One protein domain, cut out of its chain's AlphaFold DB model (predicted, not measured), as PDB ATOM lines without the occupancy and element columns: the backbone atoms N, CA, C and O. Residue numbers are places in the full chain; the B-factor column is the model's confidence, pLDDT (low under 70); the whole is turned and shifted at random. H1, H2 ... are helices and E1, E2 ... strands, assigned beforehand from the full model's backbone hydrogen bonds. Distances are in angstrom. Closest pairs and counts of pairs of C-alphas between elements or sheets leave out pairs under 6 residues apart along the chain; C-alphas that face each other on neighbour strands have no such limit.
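What this domain is: This is residues 163 to 286 of the 287 residues of an uncharacterized protein of Candidatus Saccharicenans subterraneum (UniProt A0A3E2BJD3). A strongly twisted wall of five antiparallel strands, E1, E8, E7, E6 and E5 in order across it, is joined near E5 by a small sheet of three short strands, E2, E3 and E4. The hairpin E6 and E7 makes the long part of the wall; short H1 sits by the end of E5 and the beginning of E6, and a long loop, residues 196 to 214, joins E3 to E4. The 124 printed residues hold E1, E2, E3, E4, E5, H1, E6, E7 and E8 in that order; the class is mostly strand, with under half of the residues, 59, in named elements. The whole is compact, with a radius of gyration of the C-alphas of 14.8 A and spans of 45 by 38 by 24 A.

Where its parts are: Find C-alpha 165 at (88.395, 8.138, 5.246); there E1, residues 165 to 171, begins and runs 17.3 A. Next come E2, residues 184 to 186, E3, residues 192 to 195, and E4, residues 215 to 217. E5, residues 224 to 230, covers 20.2 A, and H1 is residues 234 to 238. Look at C-alpha 243, (72.959, 19.544, -8.975), where E6, residues 243 to 253, starts its 30.9 A. E7, residues 256 to 267, is the longest strand at 34.6 A. E8, residues 279 to 285, runs 19.6 A to C-alpha 285 at (89.964, 10.812, 9.194).

How they stand to each other: In the large sheet E1 and E5 are edge strands. E1 and E8 are antiparallel at 155 degrees; look for N 168 and O 282, 2.8 A apart. E8 and E7, a hairpin, bring N 261 and O 281 to 2.9 A. E7 and E6, also a hairpin, bring N 251 and O 258 to 2.8 A. E6, E7 and E8 form a meander, each strand the antiparallel neighbour of the one before. E6 and E5 have N 246 and O 227 at 2.9 A. In the small sheet, E2, E3 and E4 form a second meander: see N 185 and O 193, 2.9 A, and N 194 and O 216, 2.9 A. The closest C-alphas of E3 and E5 are those of Val 194 and Phe 227, 8.0 A apart. H1 only grazes the large sheet, with residues 236 to 238; its O i to N i+4 pair is within hydrogen-bond range.

The domain as a whole: The two C-alphas farthest apart are those of Lys 206 and Gly 254, 45.7 A. The printed part has no cut. The links E1 to E2, E3 to E4 and E7 to E8 are long. Mean pLDDT of the printed part is 81.8; look at residues 197 to 213 for the model's low confidence, under 70.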
ATOM      1  N   ARG A 163      92.270   6.227   1.650       91.19
ATOM      2  CA  ARG A 163      92.205   5.190   2.694       91.19
ATOM      3  C   ARG A 163      92.101   5.752   4.113       91.19
ATOM      4  O   ARG A 163      91.822   4.986   5.028       91.19
ATOM      5  N   ALA A 164      92.340   7.049   4.308       93.75
ATOM      6  CA  ALA A 164      92.199   7.694   5.613       93.75
ATOM      7  C   ALA A 164      90.728   7.912   5.998       93.75
ATOM      8  O   ALA A 164      90.428   8.132   7.165       93.75
ATOM      9  N   TRP A 165      89.806   7.853   5.036       93.00
ATOM     10  CA  TRP A 165      88.395   8.138   5.246       93.00
ATOM     11  C   TRP A 165      87.655   6.911   5.767       93.00
ATOM     12  O   TRP A 165      87.522   5.904   5.073       93.00
ATOM     13  N   ARG A 166      87.114   7.012   6.981       93.38
ATOM     14  CA  ARG A 166      86.286   5.972   7.590       93.38
ATOM     15  C   ARG A 166      84.875   6.493   7.812       93.38
ATOM     16  O   ARG A 166      84.683   7.430   8.579       93.38
ATOM     17  N   LEU A 167      83.885   5.880   7.168       92.12
ATOM     18  CA  LEU A 167      82.483   6.245   7.370       92.12
ATOM     19  C   LEU A 167      82.078   6.021   8.838       92.12
ATOM     20  O   LEU A 167      82.369   4.972   9.420       92.12
ATOM     21  N   VAL A 168      81.432   7.022   9.436       93.00
ATOM     22  CA  VAL A 168      80.947   7.001  10.825       93.00
ATOM     23  C   VAL A 168      79.427   7.004  10.878       93.00
ATOM     24  O   VAL A 168      78.862   6.229  11.646       93.00
ATOM     25  N   ASP A 169      78.776   7.879  10.107       91.38
ATOM     26  CA  ASP A 169      77.321   8.054  10.140       91.38
ATOM     27  C   ASP A 169      76.790   8.595   8.804       91.38
ATOM     28  O   ASP A 169      77.498   9.320   8.100       91.38
ATOM     29  N   VAL A 170      75.538   8.271   8.477       90.75
ATOM     30  CA  VAL A 170      74.797   8.791   7.316       90.75
ATOM     31  C   VAL A 170      73.384   9.141   7.768       90.75
ATOM     32  O   VAL A 170      72.749   8.375   8.490       90.75
ATOM     33  N   LYS A 171      72.876  10.300   7.341       89.25
ATOM     34  CA  LYS A 171      71.508  10.745   7.616       89.25
ATOM     35  C   LYS A 171      70.804  11.163   6.322       89.25
ATOM     36  O   LYS A 171      71.359  11.998   5.601       89.25
ATOM     37  N   PRO A 172      69.590  10.640   6.054       86.94
ATOM     38  CA  PRO A 172      68.888   9.596   6.815       86.94
ATOM     39  C   PRO A 172      69.602   8.229   6.700       86.94
ATOM     40  O   PRO A 172      70.435   8.040   5.816       86.94
ATOM     41  N   ALA A 173      69.335   7.308   7.632       80.44
ATOM     42  CA  ALA A 173      70.130   6.083   7.808       80.44
ATOM     43  C   ALA A 173      69.977   5.077   6.654       80.44
ATOM     44  O   ALA A 173      70.839   4.228   6.445       80.44
ATOM     45  N   GLU A 174      68.884   5.177   5.901       77.94
ATOM     46  CA  GLU A 174      68.547   4.310   4.771       77.94
ATOM     47  C   GLU A 174      69.325   4.664   3.491       77.94
ATOM     48  O   GLU A 174      69.154   4.020   2.455       77.94
ATOM     49  N   LEU A 175      70.157   5.706   3.536       73.06
ATOM     50  CA  LEU A 175      70.846   6.249   2.376       73.06
ATOM     51  C   LEU A 175      72.247   5.647   2.196       73.06
ATOM     52  O   LEU A 175      73.019   5.506   3.143       73.06
ATOM     53  N   ASP A 176      72.619   5.387   0.944       74.88
ATOM     54  CA  ASP A 176      73.997   5.073   0.570       74.88
ATOM     55  C   ASP A 176      74.885   6.329   0.654       74.88
ATOM     56  O   ASP A 176      74.540   7.389   0.139       74.88
ATOM     57  N   SER A 177      76.062   6.204   1.269       74.12
ATOM     58  CA  SER A 177      77.088   7.255   1.347       74.12
ATOM     59  C   SER A 177      77.762   7.600   0.007       74.12
ATOM     60  O   SER A 177      78.522   8.566  -0.055       74.12
ATOM     61  N   SER A 178      77.491   6.855  -1.076       74.00
ATOM     62  CA  SER A 178      78.158   7.017  -2.379       74.00
ATOM     63  C   SER A 178      77.986   8.385  -3.049       74.00
ATOM     64  O   SER A 178      78.731   8.701  -3.981       74.00
ATOM     65  N   TRP A 179      77.048   9.220  -2.585       74.19
ATOM     66  CA  TRP A 179      76.916  10.607  -3.043       74.19
ATOM     67  C   TRP A 179      78.089  11.499  -2.614       74.19
ATOM     68  O   TRP A 179      78.356  12.500  -3.276       74.19
ATOM     69  N   PHE A 180      78.809  11.136  -1.547       77.94
ATOM     70  CA  PHE A 180      80.043  11.791  -1.127       77.94
ATOM     71  C   PHE A 180      81.195  10.791  -1.176       77.94
ATOM     72  O   PHE A 180      81.433  10.034  -0.235       77.94
ATOM     73  N   SER A 181      81.923  10.811  -2.291       73.81
ATOM     74  CA  SER A 181      83.173  10.072  -2.462       73.81
ATOM     75  C   SER A 181      84.325  11.081  -2.565       73.81
ATOM     76  O   SER A 181      84.583  11.601  -3.654       73.81
ATOM     77  N   PRO A 182      84.951  11.450  -1.432       71.56
ATOM     78  CA  PRO A 182      85.921  12.538  -1.367       71.56
ATOM     79  C   PRO A 182      87.279  12.123  -1.948       71.56
ATOM     80  O   PRO A 182      88.212  11.762  -1.234       71.56
ATOM     81  N   GLU A 183      87.409  12.173  -3.267       87.62
ATOM     82  CA  GLU A 183      88.706  12.066  -3.931       87.62
ATOM     83  C   GLU A 183      89.339  13.462  -4.007       87.62
ATOM     84  O   GLU A 183      88.986  14.268  -4.868       87.62
ATOM     85  N   PHE A 184      90.277  13.756  -3.105       91.88
ATOM     86  CA  PHE A 184      91.033  15.012  -3.095       91.88
ATOM     87  C   PHE A 184      92.470  14.814  -3.582       91.88
ATOM     88  O   PHE A 184      93.054  13.742  -3.428       91.88
ATOM     89  N   ARG A 185      93.070  15.866  -4.146       92.94
ATOM     90  CA  ARG A 185      94.499  15.901  -4.486       92.94
ATOM     91  C   ARG A 185      95.100  17.284  -4.272       92.94
ATOM     92  O   ARG A 185      94.388  18.282  -4.308       92.94
ATOM     93  N   LEU A 186      96.422  17.332  -4.156       93.81
ATOM     94  CA  LEU A 186      97.201  18.565  -4.245       93.81
ATOM     95  C   LEU A 186      97.745  18.711  -5.673       93.81
ATOM     96  O   LEU A 186      98.474  17.842  -6.156       93.81
ATOM     97  N   ALA A 187      97.367  19.779  -6.372       92.50
ATOM     98  CA  ALA A 187      97.927  20.107  -7.679       92.50
ATOM     99  C   ALA A 187      99.361  20.654  -7.546       92.50
ATOM    100  O   ALA A 187      99.780  21.101  -6.481       92.50
ATOM    101  N   LYS A 188     100.125  20.648  -8.648       90.94
ATOM    102  CA  LYS A 188     101.535  21.094  -8.656       90.94
ATOM    103  C   LYS A 188     101.725  22.552  -8.218       90.94
ATOM    104  O   LYS A 188     102.788  22.897  -7.727       90.94
ATOM    105  N   ASN A 189     100.706  23.388  -8.401       90.06
ATOM    106  CA  ASN A 189     100.686  24.792  -7.987       90.06
ATOM    107  C   ASN A 189     100.245  24.993  -6.522       90.06
ATOM    108  O   ASN A 189      99.980  26.120  -6.127       90.06
ATOM    109  N   GLY A 190     100.100  23.919  -5.736       88.06
ATOM    110  CA  GLY A 190      99.645  23.985  -4.345       88.06
ATOM    111  C   GLY A 190      98.123  24.066  -4.167       88.06
ATOM    112  O   GLY A 190      97.646  24.010  -3.038       88.06
ATOM    113  N   GLN A 191      97.340  24.140  -5.248       90.56
ATOM    114  CA  GLN A 191      95.878  24.171  -5.162       90.56
ATOM    115  C   GLN A 191      95.330  22.793  -4.783       90.56
ATOM    116  O   GLN A 191      95.577  21.799  -5.475       90.56
ATOM    117  N   ILE A 192      94.523  22.726  -3.726       91.88
ATOM    118  CA  ILE A 192      93.743  21.524  -3.427       91.88
ATOM    119  C   ILE A 192      92.625  21.418  -4.457       91.88
ATOM    120  O   ILE A 192      91.978  22.410  -4.795       91.88
ATOM    121  N   GLN A 193      92.415  20.212  -4.968       90.50
ATOM    122  CA  GLN A 193      91.357  19.917  -5.914       90.50
ATOM    123  C   GLN A 193      90.526  18.735  -5.440       90.50
ATOM    124  O   GLN A 193      91.052  17.795  -4.845       90.50
ATOM    125  N   VAL A 194      89.240  18.766  -5.764       87.62
ATOM    126  CA  VAL A 194      88.306  17.661  -5.561       87.62
ATOM    127  C   VAL A 194      87.941  17.066  -6.913       87.62
ATOM    128  O   VAL A 194      87.696  17.786  -7.884       87.62
ATOM    129  N   LYS A 195      87.944  15.742  -7.009       82.88
ATOM    130  CA  LYS A 195      87.459  15.047  -8.194       82.88
ATOM    131  C   LYS A 195      85.958  14.930  -8.099       82.88
ATOM    132  O   LYS A 195      85.419  14.482  -7.088       82.88
ATOM    133  N   ASN A 196      85.295  15.248  -9.197       70.81
ATOM    134  CA  ASN A 196      83.872  15.039  -9.302       70.81
ATOM    135  C   ASN A 196      83.566  13.948 -10.330       70.81
ATOM    136  O   ASN A 196      83.538  14.234 -11.525       70.81
ATOM    137  N   PRO A 197      83.350  12.688  -9.914       58.66
ATOM    138  CA  PRO A 197      83.177  11.585 -10.852       58.66
ATOM    139  C   PRO A 197      81.842  11.613 -11.616       58.66
ATOM    140  O   PRO A 197      81.600  10.716 -12.423       58.66
ATOM    141  N   ARG A 198      80.942  12.567 -11.328       59.19
ATOM    142  CA  ARG A 198      79.601  12.635 -11.938       59.19
ATOM    143  C   ARG A 198      79.207  14.016 -12.462       59.19
ATOM    144  O   ARG A 198      78.231  14.118 -13.199       59.19
ATOM    145  N   LEU A 199      79.975  15.062 -12.157       58.84
ATOM    146  CA  LEU A 199      79.812  16.364 -12.796       58.84
ATOM    147  C   LEU A 199      80.476  16.334 -14.180       58.84
ATOM    148  O   LEU A 199      81.652  16.658 -14.338       58.84
ATOM    149  N   ASN A 200      79.708  15.928 -15.188       52.44
ATOM    150  CA  ASN A 200      79.980  16.334 -16.562       52.44
ATOM    151  C   ASN A 200      79.415  17.750 -16.693       52.44
ATOM    152  O   ASN A 200      78.199  17.922 -16.632       52.44
ATOM    153  N   TYR A 201      80.283  18.762 -16.776       54.00
ATOM    154  CA  TYR A 201      79.840  20.142 -16.971       54.00
ATOM    155  C   TYR A 201      78.937  20.230 -18.210       54.00
ATOM    156  O   TYR A 201      79.288  19.743 -19.284       54.00
ATOM    157  N   SER A 202      77.771  20.843 -18.026       43.91
ATOM    158  CA  SER A 202      76.809  21.194 -19.074       43.91
ATOM    159  C   SER A 202      76.767  22.714 -19.250       43.91
ATOM    160  O   SER A 202      77.271  23.418 -18.376       43.91
ATOM    161  N   PRO A 203      76.231  23.260 -20.358       44.41
ATOM    162  CA  PRO A 203      76.846  24.285 -21.193       44.41
ATOM    163  C   PRO A 203      76.722  25.708 -20.596       44.41
ATOM    164  O   PRO A 203      76.854  26.688 -21.323       44.41
ATOM    165  N   LEU A 204      76.400  25.832 -19.302       49.47
ATOM    166  CA  LEU A 204      76.255  27.087 -18.565       49.47
ATOM    167  C   LEU A 204      77.610  27.751 -18.291       49.47
ATOM    168  O   LEU A 204      77.662  28.973 -18.218       49.47
ATOM    169  N   ASP A 205      78.689  26.967 -18.286       48.31
ATOM    170  CA  ASP A 205      80.061  27.451 -18.427       48.31
ATOM    171  C   ASP A 205      80.573  27.016 -19.809       48.31
ATOM    172  O   ASP A 205      81.180  25.959 -19.986       48.31
ATOM    173  N   LYS A 206      80.248  27.805 -20.847       47.22
ATOM    174  CA  LYS A 206      80.712  27.559 -22.231       47.22
ATOM    175  C   LYS A 206      82.236  27.622 -22.365       47.22
ATOM    176  O   LYS A 206      82.780  27.131 -23.353       47.22
ATOM    177  N   GLU A 207      82.920  28.194 -21.380       49.19
ATOM    178  CA  GLU A 207      84.371  28.215 -21.307       49.19
ATOM    179  C   GLU A 207      84.870  27.160 -20.317       49.19
ATOM    180  O   GLU A 207      84.738  27.284 -19.108       49.19
ATOM    181  N   GLN A 208      85.519  26.146 -20.892       48.97
ATOM    182  CA  GLN A 208      86.460  25.235 -20.241       48.97
ATOM    183  C   GLN A 208      85.854  24.168 -19.315       48.97
ATOM    184  O   GLN A 208      85.805  24.301 -18.101       48.97
ATOM    185  N   MET A 209      85.542  23.005 -19.898       49.62
ATOM    186  CA  MET A 209      86.268  21.737 -19.682       49.62
ATOM    187  C   MET A 209      85.412  20.566 -20.197       49.62
ATOM    188  O   MET A 209      84.553  20.039 -19.504       49.62
ATOM    189  N   THR A 210      85.716  20.072 -21.399       49.88
ATOM    190  CA  THR A 210      85.100  18.877 -22.018       49.88
ATOM    191  C   THR A 210      85.557  17.548 -21.390       49.88
ATOM    192  O   THR A 210      85.460  16.484 -22.003       49.88
ATOM    193  N   LYS A 211      86.121  17.578 -20.176       54.88
ATOM    194  CA  LYS A 211      86.765  16.413 -19.562       54.88
ATOM    195  C   LYS A 211      85.785  15.659 -18.675       54.88
ATOM    196  O   LYS A 211      85.275  16.205 -17.704       54.88
ATOM    197  N   ARG A 212      85.603  14.371 -18.970       61.72
ATOM    198  CA  ARG A 212      84.915  13.418 -18.092       61.72
ATOM    199  C   ARG A 212      85.640  13.367 -16.742       61.72
ATOM    200  O   ARG A 212      86.833  13.067 -16.706       61.72
ATOM    201  N   ASN A 213      84.913  13.624 -15.658       68.38
ATOM    202  CA  ASN A 213      85.395  13.614 -14.269       68.38
ATOM    203  C   ASN A 213      86.528  14.623 -13.990       68.38
ATOM    204  O   ASN A 213      87.660  14.214 -13.700       68.38
ATOM    205  N   PRO A 214      86.260  15.938 -14.095       75.75
ATOM    206  CA  PRO A 214      87.278  16.952 -13.890       75.75
ATOM    207  C   PRO A 214      87.726  17.023 -12.424       75.75
ATOM    208  O   PRO A 214      87.005  16.659 -11.489       75.75
ATOM    209  N   TRP A 215      88.943  17.529 -12.242       84.25
ATOM    210  CA  TRP A 215      89.450  17.972 -10.948       84.25
ATOM    211  C   TRP A 215      89.161  19.458 -10.807       84.25
ATOM    212  O   TRP A 215      89.670  20.252 -11.599       84.25
ATOM    213  N   LEU A 216      88.356  19.815  -9.816       83.38
ATOM    214  CA  LEU A 216      87.907  21.181  -9.583       83.38
ATOM    215  C   LEU A 216      88.707  21.804  -8.443       83.38
ATOM    216  O   LEU A 216      89.015  21.091  -7.485       83.38
ATOM    217  N   PRO A 217      89.066  23.096  -8.526       85.56
ATOM    218  CA  PRO A 217      89.688  23.787  -7.407       85.56
ATOM    219  C   PRO A 217      88.766  23.743  -6.186       85.56
ATOM    220  O   PRO A 217      87.555  23.920  -6.301       85.56
ATOM    221  N   LEU A 218      89.356  23.490  -5.023       87.94
ATOM    222  CA  LEU A 218      88.683  23.498  -3.736       87.94
ATOM    223  C   LEU A 218      89.368  24.509  -2.824       87.94
ATOM    224  O   LEU A 218      90.562  24.387  -2.543       87.94
ATOM    225  N   THR A 219      88.594  25.468  -2.337       87.50
ATOM    226  CA  THR A 219      89.064  26.491  -1.406       87.50
ATOM    227  C   THR A 219      88.500  26.217  -0.022       87.50
ATOM    228  O   THR A 219      87.311  25.932   0.129       87.50
ATOM    229  N   PHE A 220      89.358  26.320   0.989       90.81
ATOM    230  CA  PHE A 220      88.950  26.256   2.386       90.81
ATOM    231  C   PHE A 220      88.709  27.665   2.926       90.81
ATOM    232  O   PHE A 220      89.498  28.575   2.679       90.81
ATOM    233  N   ARG A 221      87.631  27.830   3.690       89.88
ATOM    234  CA  ARG A 221      87.353  29.010   4.515       89.88
ATOM    235  C   ARG A 221      87.473  28.588   5.971       89.88
ATOM    236  O   ARG A 221      86.530  28.053   6.557       89.88
ATOM    237  N   GLY A 222      88.679  28.724   6.518       90.06
ATOM    238  CA  GLY A 222      89.060  28.077   7.770       90.06
ATOM    239  C   GLY A 222      88.808  26.570   7.701       90.06
ATOM    240  O   GLY A 222      89.259  25.893   6.779       90.06
ATOM    241  N   ARG A 223      88.015  26.041   8.635       92.94
ATOM    242  CA  ARG A 223      87.662  24.613   8.689       92.94
ATOM    243  C   ARG A 223      86.560  24.156   7.724       92.94
ATOM    244  O   ARG A 223      86.193  22.981   7.745       92.94
ATOM    245  N   TYR A 224      86.023  25.056   6.906       93.44
ATOM    246  CA  TYR A 224      84.921  24.783   5.984       93.44
ATOM    247  C   TYR A 224      85.410  24.689   4.540       93.44
ATOM    248  O   TYR A 224      86.365  25.364   4.162       93.44
ATOM    249  N   PHE A 225      84.745  23.888   3.716       92.38
ATOM    250  CA  PHE A 225      84.976  23.830   2.272       92.38
ATOM    251  C   PHE A 225      83.669  23.558   1.539       92.38
ATOM    252  O   PHE A 225      82.760  22.938   2.088       92.38
ATOM    253  N   GLU A 226      83.578  23.981   0.284       90.06
ATOM    254  CA  GLU A 226      82.391  23.752  -0.532       90.06
ATOM    255  C   GLU A 226      82.745  23.409  -1.972       90.06
ATOM    256  O   GLU A 226      83.763  23.851  -2.502       90.06
ATOM    257  N   PHE A 227      81.907  22.594  -2.603       86.00
ATOM    258  CA  PHE A 227      82.014  22.297  -4.026       86.00
ATOM    259  C   PHE A 227      80.678  21.814  -4.584       86.00
ATOM    260  O   PHE A 227      79.838  21.265  -3.869       86.00
ATOM    261  N   LEU A 228      80.490  22.007  -5.886       83.56
ATOM    262  CA  LEU A 228      79.300  21.561  -6.600       83.56
ATOM    263  C   LEU A 228      79.486  20.144  -7.139       83.56
ATOM    264  O   LEU A 228      80.564  19.785  -7.617       83.56
ATOM    265  N   VAL A 229      78.412  19.353  -7.105       80.94
ATOM    266  CA  VAL A 229      78.325  18.034  -7.743       80.94
ATOM    267  C   VAL A 229      77.021  17.871  -8.499       80.94
ATOM    268  O   VAL A 229      76.046  18.537  -8.183       80.94
ATOM    269  N   CYS A 230      76.982  16.960  -9.470       80.31
ATOM    270  CA  CYS A 230      75.721  16.466 -10.007       80.31
ATOM    271  C   CYS A 230      75.589  14.982  -9.678       80.31
ATOM    272  O   CYS A 230      76.475  14.189  -9.990       80.31
ATOM    273  N   LEU A 231      74.492  14.608  -9.022       78.88
ATOM    274  CA  LEU A 231      74.208  13.222  -8.639       78.88
ATOM    275  C   LEU A 231      73.290  12.505  -9.638       78.88
ATOM    276  O   LEU A 231      73.090  11.295  -9.518       78.88
ATOM    277  N   ALA A 232      72.746  13.226 -10.621       78.62
ATOM    278  CA  ALA A 232      71.889  12.665 -11.657       78.62
ATOM    279  C   ALA A 232      72.685  12.007 -12.801       78.62
ATOM    280  O   ALA A 232      73.915  12.026 -12.857       78.62
ATOM    281  N   ARG A 233      71.960  11.382 -13.737       77.00
ATOM    282  CA  ARG A 233      72.544  10.886 -14.993       77.00
ATOM    283  C   ARG A 233      72.941  12.065 -15.880       77.00
ATOM    284  O   ARG A 233      72.272  13.091 -15.855       77.00
ATOM    285  N   GLN A 234      73.936  11.861 -16.745       74.44
ATOM    286  CA  GLN A 234      74.500  12.905 -17.610       74.44
ATOM    287  C   GLN A 234      73.442  13.772 -18.308       74.44
ATOM    288  O   GLN A 234      73.464  14.975 -18.128       74.44
ATOM    289  N   ARG A 235      72.470  13.185 -19.017       77.38
ATOM    290  CA  ARG A 235      71.435  13.955 -19.736       77.38
ATOM    291  C   ARG A 235      70.572  14.837 -18.817       77.38
ATOM    292  O   ARG A 235      70.111  15.892 -19.231       77.38
ATOM    293  N   ALA A 236      70.342  14.399 -17.580       79.44
ATOM    294  CA  ALA A 236      69.591  15.161 -16.585       79.44
ATOM    295  C   ALA A 236      70.456  16.272 -15.974       79.44
ATOM    296  O   ALA A 236      69.995  17.409 -15.901       79.44
ATOM    297  N   CYS A 237      71.722  15.979 -15.648       74.38
ATOM    298  CA  CYS A 237      72.708  17.015 -15.319       74.38
ATOM    299  C   CYS A 237      72.785  18.050 -16.441       74.38
ATOM    300  O   CYS A 237      72.821  19.249 -16.182       74.38
ATOM    301  N   GLU A 238      72.724  17.597 -17.697       74.31
ATOM    302  CA  GLU A 238      72.835  18.482 -18.839       74.31
ATOM    303  C   GLU A 238      71.676  19.467 -18.967       74.31
ATOM    304  O   GLU A 238      71.883  20.615 -19.358       74.31
ATOM    305  N   ALA A 239      70.488  19.036 -18.546       76.69
ATOM    306  CA  ALA A 239      69.281  19.846 -18.440       76.69
ATOM    307  C   ALA A 239      69.213  20.695 -17.150       76.69
ATOM    308  O   ALA A 239      68.198  21.341 -16.894       76.69
ATOM    309  N   GLY A 240      70.261  20.700 -16.320       74.94
ATOM    310  CA  GLY A 240      70.312  21.457 -15.066       74.94
ATOM    311  C   GLY A 240      69.794  20.704 -13.835       74.94
ATOM    312  O   GLY A 240      69.767  21.266 -12.745       74.94
ATOM    313  N   GLN A 241      69.422  19.429 -13.952       80.81
ATOM    314  CA  GLN A 241      68.830  18.657 -12.855       80.81
ATOM    315  C   GLN A 241      69.869  17.903 -12.018       80.81
ATOM    316  O   GLN A 241      70.879  17.432 -12.529       80.81
ATOM    317  N   GLY A 242      69.571  17.706 -10.730       80.94
ATOM    318  CA  GLY A 242      70.376  16.863  -9.836       80.94
ATOM    319  C   GLY A 242      71.697  17.479  -9.383       80.94
ATOM    320  O   GLY A 242      72.561  16.743  -8.899       80.94
ATOM    321  N   HIS A 243      71.852  18.793  -9.544       84.81
ATOM    322  CA  HIS A 243      72.959  19.544  -8.975       84.81
ATOM    323  C   HIS A 243      72.792  19.666  -7.460       84.81
ATOM    324  O   HIS A 243      71.696  19.891  -6.939       84.81
ATOM    325  N   CYS A 244      73.904  19.512  -6.757       86.00
ATOM    326  CA  CYS A 244      73.980  19.641  -5.321       86.00
ATOM    327  C   CYS A 244      75.181  20.497  -4.935       86.00
ATOM    328  O   CYS A 244      76.272  20.342  -5.488       86.00
ATOM    329  N   LEU A 245      74.986  21.346  -3.934       88.25
ATOM    330  CA  LEU A 245      76.067  21.986  -3.206       88.25
ATOM    331  C   LEU A 245      76.465  21.075  -2.050       88.25
ATOM    332  O   LEU A 245      75.626  20.680  -1.237       88.25
ATOM    333  N   ILE A 246      77.748  20.738  -1.985       89.12
ATOM    334  CA  ILE A 246      78.328  20.032  -0.851       89.12
ATOM    335  C   ILE A 246      79.028  21.044   0.033       89.12
ATOM    336  O   ILE A 246      79.920  21.747  -0.431       89.12
ATOM    337  N   GLN A 247      78.653  21.069   1.308       92.31
ATOM    338  CA  GLN A 247      79.332  21.849   2.336       92.31
ATOM    339  C   GLN A 247      79.991  20.903   3.327       92.31
ATOM    340  O   GLN A 247      79.315  20.143   4.026       92.31
ATOM    341  N   GLY A 248      81.314  20.936   3.359       93.56
ATOM    342  CA  GLY A 248      82.149  20.185   4.275       93.56
ATOM    343  C   GLY A 248      82.607  21.031   5.457       93.56
ATOM    344  O   GLY A 248      82.906  22.215   5.322       93.56
ATOM    345  N   GLU A 249      82.696  20.399   6.619       95.38
ATOM    346  CA  GLU A 249      83.221  20.983   7.847       95.38
ATOM    347  C   GLU A 249      84.181  19.997   8.509       95.38
ATOM    348  O   GLU A 249      83.829  18.841   8.755       95.38
ATOM    349  N   ILE A 250      85.386  20.468   8.822       95.69
ATOM    350  CA  ILE A 250      86.356  19.747   9.641       95.69
ATOM    351  C   ILE A 250      86.038  20.020  11.113       95.69
ATOM    352  O   ILE A 250      86.066  21.160  11.575       95.69
ATOM    353  N   VAL A 251      85.763  18.962  11.869       95.25
ATOM    354  CA  VAL A 251      85.449  19.027  13.297       95.25
ATOM    355  C   VAL A 251      86.531  18.307  14.089       95.25
ATOM    356  O   VAL A 251      86.783  17.114  13.915       95.25
ATOM    357  N   PHE A 252      87.153  19.042  15.003       92.25
ATOM    358  CA  PHE A 252      88.133  18.513  15.940       92.25
ATOM    359  C   PHE A 252      87.427  18.013  17.210       92.25
ATOM    360  O   PHE A 252      87.032  18.813  18.054       92.25
ATOM    361  N   ASP A 253      87.278  16.694  17.350       90.19
ATOM    362  CA  ASP A 253      86.643  16.028  18.500       90.19
ATOM    363  C   ASP A 253      87.714  15.342  19.362       90.19
ATOM    364  O   ASP A 253      88.047  14.166  19.190       90.19
ATOM    365  N   GLY A 254      88.340  16.122  20.250       89.38
ATOM    366  CA  GLY A 254      89.497  15.666  21.021       89.38
ATOM    367  C   GLY A 254      90.648  15.252  20.087       89.38
ATOM    368  O   GLY A 254      91.107  16.100  19.315       89.38
ATOM    369  N   PRO A 255      91.129  13.992  20.131       89.62
ATOM    370  CA  PRO A 255      92.153  13.496  19.207       89.62
ATOM    371  C   PRO A 255      91.599  13.142  17.819       89.62
ATOM    372  O   PRO A 255      92.370  13.004  16.874       89.62
ATOM    373  N   ARG A 256      90.278  12.985  17.688       92.81
ATOM    374  CA  ARG A 256      89.628  12.560  16.446       92.81
ATOM    375  C   ARG A 256      89.430  13.754  15.528       92.81
ATOM    376  O   ARG A 256      89.208  14.882  15.980       92.81
ATOM    377  N   VAL A 257      89.466  13.487  14.230       96.38
ATOM    378  CA  VAL A 257      89.109  14.468  13.209       96.38
ATOM    379  C   VAL A 257      87.947  13.926  12.412       96.38
ATOM    380  O   VAL A 257      88.052  12.884  11.768       96.38
ATOM    381  N   LEU A 258      86.828  14.632  12.491       96.38
ATOM    382  CA  LEU A 258      85.626  14.305  11.749       96.38
ATOM    383  C   LEU A 258      85.491  15.259  10.570       96.38
ATOM    384  O   LEU A 258      85.808  16.441  10.676       96.38
ATOM    385  N   VAL A 259      84.980  14.748   9.461       95.62
ATOM    386  CA  VAL A 259      84.523  15.559   8.338       95.62
ATOM    387  C   VAL A 259      83.031  15.345   8.201       95.62
ATOM    388  O   VAL A 259      82.575  14.229   7.943       95.62
ATOM    389  N   VAL A 260      82.275  16.418   8.397       95.50
ATOM    390  CA  VAL A 260      80.826  16.436   8.214       95.50
ATOM    391  C   VAL A 260      80.547  17.056   6.857       95.50
ATOM    392  O   VAL A 260      80.815  18.237   6.660       95.50
ATOM    393  N   ALA A 261      80.021  16.272   5.921       92.69
ATOM    394  CA  ALA A 261      79.586  16.767   4.624       92.69
ATOM    395  C   ALA A 261      78.058  16.816   4.574       92.69
ATOM    396  O   ALA A 261      77.374  15.861   4.945       92.69
ATOM    397  N   ARG A 262      77.528  17.950   4.125       92.81
ATOM    398  CA  ARG A 262      76.099  18.233   3.997       92.81
ATOM    399  C   ARG A 262      75.776  18.448   2.527       92.81
ATOM    400  O   ARG A 262      76.508  19.155   1.838       92.81
ATOM    401  N   ASN A 263      74.704  17.827   2.058       90.25
ATOM    402  CA  ASN A 263      74.220  17.955   0.692       90.25
ATOM    403  C   ASN A 263      72.991  18.860   0.657       90.25
ATOM    404  O   ASN A 263      72.015  18.610   1.369       90.25
ATOM    405  N   PHE A 264      73.030  19.861  -0.213       90.44
ATOM    406  CA  PHE A 264      71.911  20.745  -0.506       90.44
ATOM    407  C   PHE A 264      71.560  20.622  -1.979       90.44
ATOM    408  O   PHE A 264      72.458  20.591  -2.822       90.44
ATOM    409  N   ARG A 265      70.265  20.597  -2.309       89.12
ATOM    410  CA  ARG A 265      69.841  20.791  -3.700       89.12
ATOM    411  C   ARG A 265      70.278  22.174  -4.161       89.12
ATOM    412  O   ARG A 265      70.180  23.132  -3.401       89.12
ATOM    413  N   TYR A 266      70.789  22.249  -5.379       87.56
ATOM    414  CA  TYR A 266      71.340  23.471  -5.943       87.56
ATOM    415  C   TYR A 266      70.730  23.724  -7.314       87.56
ATOM    416  O   TYR A 266      70.699  22.824  -8.155       87.56
ATOM    417  N   ASP A 267      70.261  24.945  -7.536       84.50
ATOM    418  CA  ASP A 267      69.789  25.402  -8.835       84.50
ATOM    419  C   ASP A 267      70.949  26.101  -9.568       84.50
ATOM    420  O   ASP A 267      71.408  27.166  -9.142       84.50
ATOM    421  N   PRO A 268      71.464  25.523 -10.669       79.44
ATOM    422  CA  PRO A 268      72.583  26.107 -11.399       79.44
ATOM    423  C   PRO A 268      72.219  27.382 -12.175       79.44
ATOM    424  O   PRO A 268      73.128  28.122 -12.555       79.44
ATOM    425  N   TYR A 269      70.933  27.653 -12.414       81.81
ATOM    426  CA  TYR A 269      70.466  28.831 -13.144       81.81
ATOM    427  C   TYR A 269      70.339  30.044 -12.224       81.81
ATOM    428  O   TYR A 269      70.798  31.129 -12.581       81.81
ATOM    429  N   THR A 270      69.765  29.866 -11.031       85.56
ATOM    430  CA  THR A 270      69.681  30.939 -10.023       85.56
ATOM    431  C   THR A 270      70.950  31.051  -9.181       85.56
ATOM    432  O   THR A 270      71.201  32.099  -8.590       85.56
ATOM    433  N   ARG A 271      71.786  30.002  -9.174       83.31
ATOM    434  CA  ARG A 271      72.973  29.849  -8.319       83.31
ATOM    435  C   ARG A 271      72.641  29.850  -6.829       83.31
ATOM    436  O   ARG A 271      73.416  30.334  -6.005       83.31
ATOM    437  N   GLU A 272      71.492  29.280  -6.484       84.62
ATOM    438  CA  GLU A 272      71.009  29.197  -5.111       84.62
ATOM    439  C   GLU A 272      70.918  27.745  -4.642       84.62
ATOM    440  O   GLU A 272      70.543  26.838  -5.389       84.62
ATOM    441  N   ALA A 273      71.260  27.526  -3.374       84.69
ATOM    442  CA  ALA A 273      71.015  26.264  -2.693       84.69
ATOM    443  C   ALA A 273      69.680  26.327  -1.937       84.69
ATOM    444  O   ALA A 273      69.369  27.326  -1.284       84.69
ATOM    445  N   GLU A 274      68.902  25.247  -1.989       87.19
ATOM    446  CA  GLU A 274      67.697  25.105  -1.173       87.19
ATOM    447  C   GLU A 274      68.047  25.097   0.323       87.19
ATOM    448  O   GLU A 274      69.095  24.596   0.743       87.19
ATOM    449  N   LYS A 275      67.140  25.621   1.156       83.62
ATOM    450  CA  LYS A 275      67.308  25.589   2.613       83.62
ATOM    451  C   LYS A 275      67.131  24.170   3.149       83.62
ATOM    452  O   LYS A 275      66.179  23.479   2.798       83.62
ATOM    453  N   GLY A 276      67.981  23.816   4.111       79.44
ATOM    454  CA  GLY A 276      67.948  22.523   4.789       79.44
ATOM    455  C   GLY A 276      68.722  21.463   4.015       79.44
ATOM    456  O   GLY A 276      68.415  21.156   2.867       79.44
ATOM    457  N   ALA A 277      69.740  20.893   4.657       80.62
ATOM    458  CA  ALA A 277      70.496  19.805   4.057       80.62
ATOM    459  C   ALA A 277      69.573  18.597   3.861       80.62
ATOM    460  O   ALA A 277      68.957  18.126   4.819       80.62
ATOM    461  N   GLY A 278      69.503  18.083   2.634       80.31
ATOM    462  CA  GLY A 278      68.765  16.856   2.344       80.31
ATOM    463  C   GLY A 278      69.460  15.636   2.942       80.31
ATOM    464  O   GLY A 278      68.797  14.716   3.418       80.31
ATOM    465  N   TYR A 279      70.798  15.655   2.958       86.38
ATOM    466  CA  TYR A 279      71.622  14.533   3.400       86.38
ATOM    467  C   TYR A 279      72.845  14.999   4.178       86.38
ATOM    468  O   TYR A 279      73.412  16.061   3.902       86.38
ATOM    469  N   ILE A 280      73.275  14.181   5.134       91.31
ATOM    470  CA  ILE A 280      74.480  14.418   5.927       91.31
ATOM    471  C   ILE A 280      75.272  13.126   5.996       91.31
ATOM    472  O   ILE A 280      74.715  12.060   6.235       91.31
ATOM    473  N   VAL A 281      76.580  13.222   5.814       91.75
ATOM    474  CA  VAL A 281      77.498  12.111   6.034       91.75
ATOM    475  C   VAL A 281      78.636  12.563   6.929       91.75
ATOM    476  O   VAL A 281      79.122  13.691   6.827       91.75
ATOM    477  N   VAL A 282      79.043  11.680   7.830       94.06
ATOM    478  CA  VAL A 282      80.138  11.915   8.763       94.06
ATOM    479  C   VAL A 282      81.208  10.874   8.510       94.06
ATOM    480  O   VAL A 282      80.959   9.672   8.608       94.06
ATOM    481  N   TYR A 283      82.410  11.349   8.224       94.06
ATOM    482  CA  TYR A 283      83.613  10.537   8.148       94.06
ATOM    483  C   TYR A 283      84.532  10.867   9.315       94.06
ATOM    484  O   TYR A 283      84.563  11.995   9.793       94.06
ATOM    485  N   GLU A 284      85.308   9.889   9.754       95.50
ATOM    486  CA  GLU A 284      86.489  10.097  10.578       95.50
ATOM    487  C   GLU A 284      87.728   9.937   9.705       95.50
ATOM    488  O   GLU A 284      87.825   8.985   8.929       95.50
ATOM    489  N   LEU A 285      88.663  10.872   9.839       93.75
ATOM    490  CA  LEU A 285      89.964  10.812   9.194       93.75
ATOM    491  C   LEU A 285      90.954  10.092  10.108       93.75
ATOM    492  O   LEU A 285      91.214  10.536  11.226       93.75
ATOM    493  N   GLY A 286      91.523   8.996   9.613       85.88
ATOM    494  CA  GLY A 286      92.704   8.373  10.200       85.88
ATOM    495  C   GLY A 286      93.921   9.270   9.974       85.88
ATOM    496  O   GLY A 286      94.381   9.392   8.837       85.88
TER     497      GLY A 286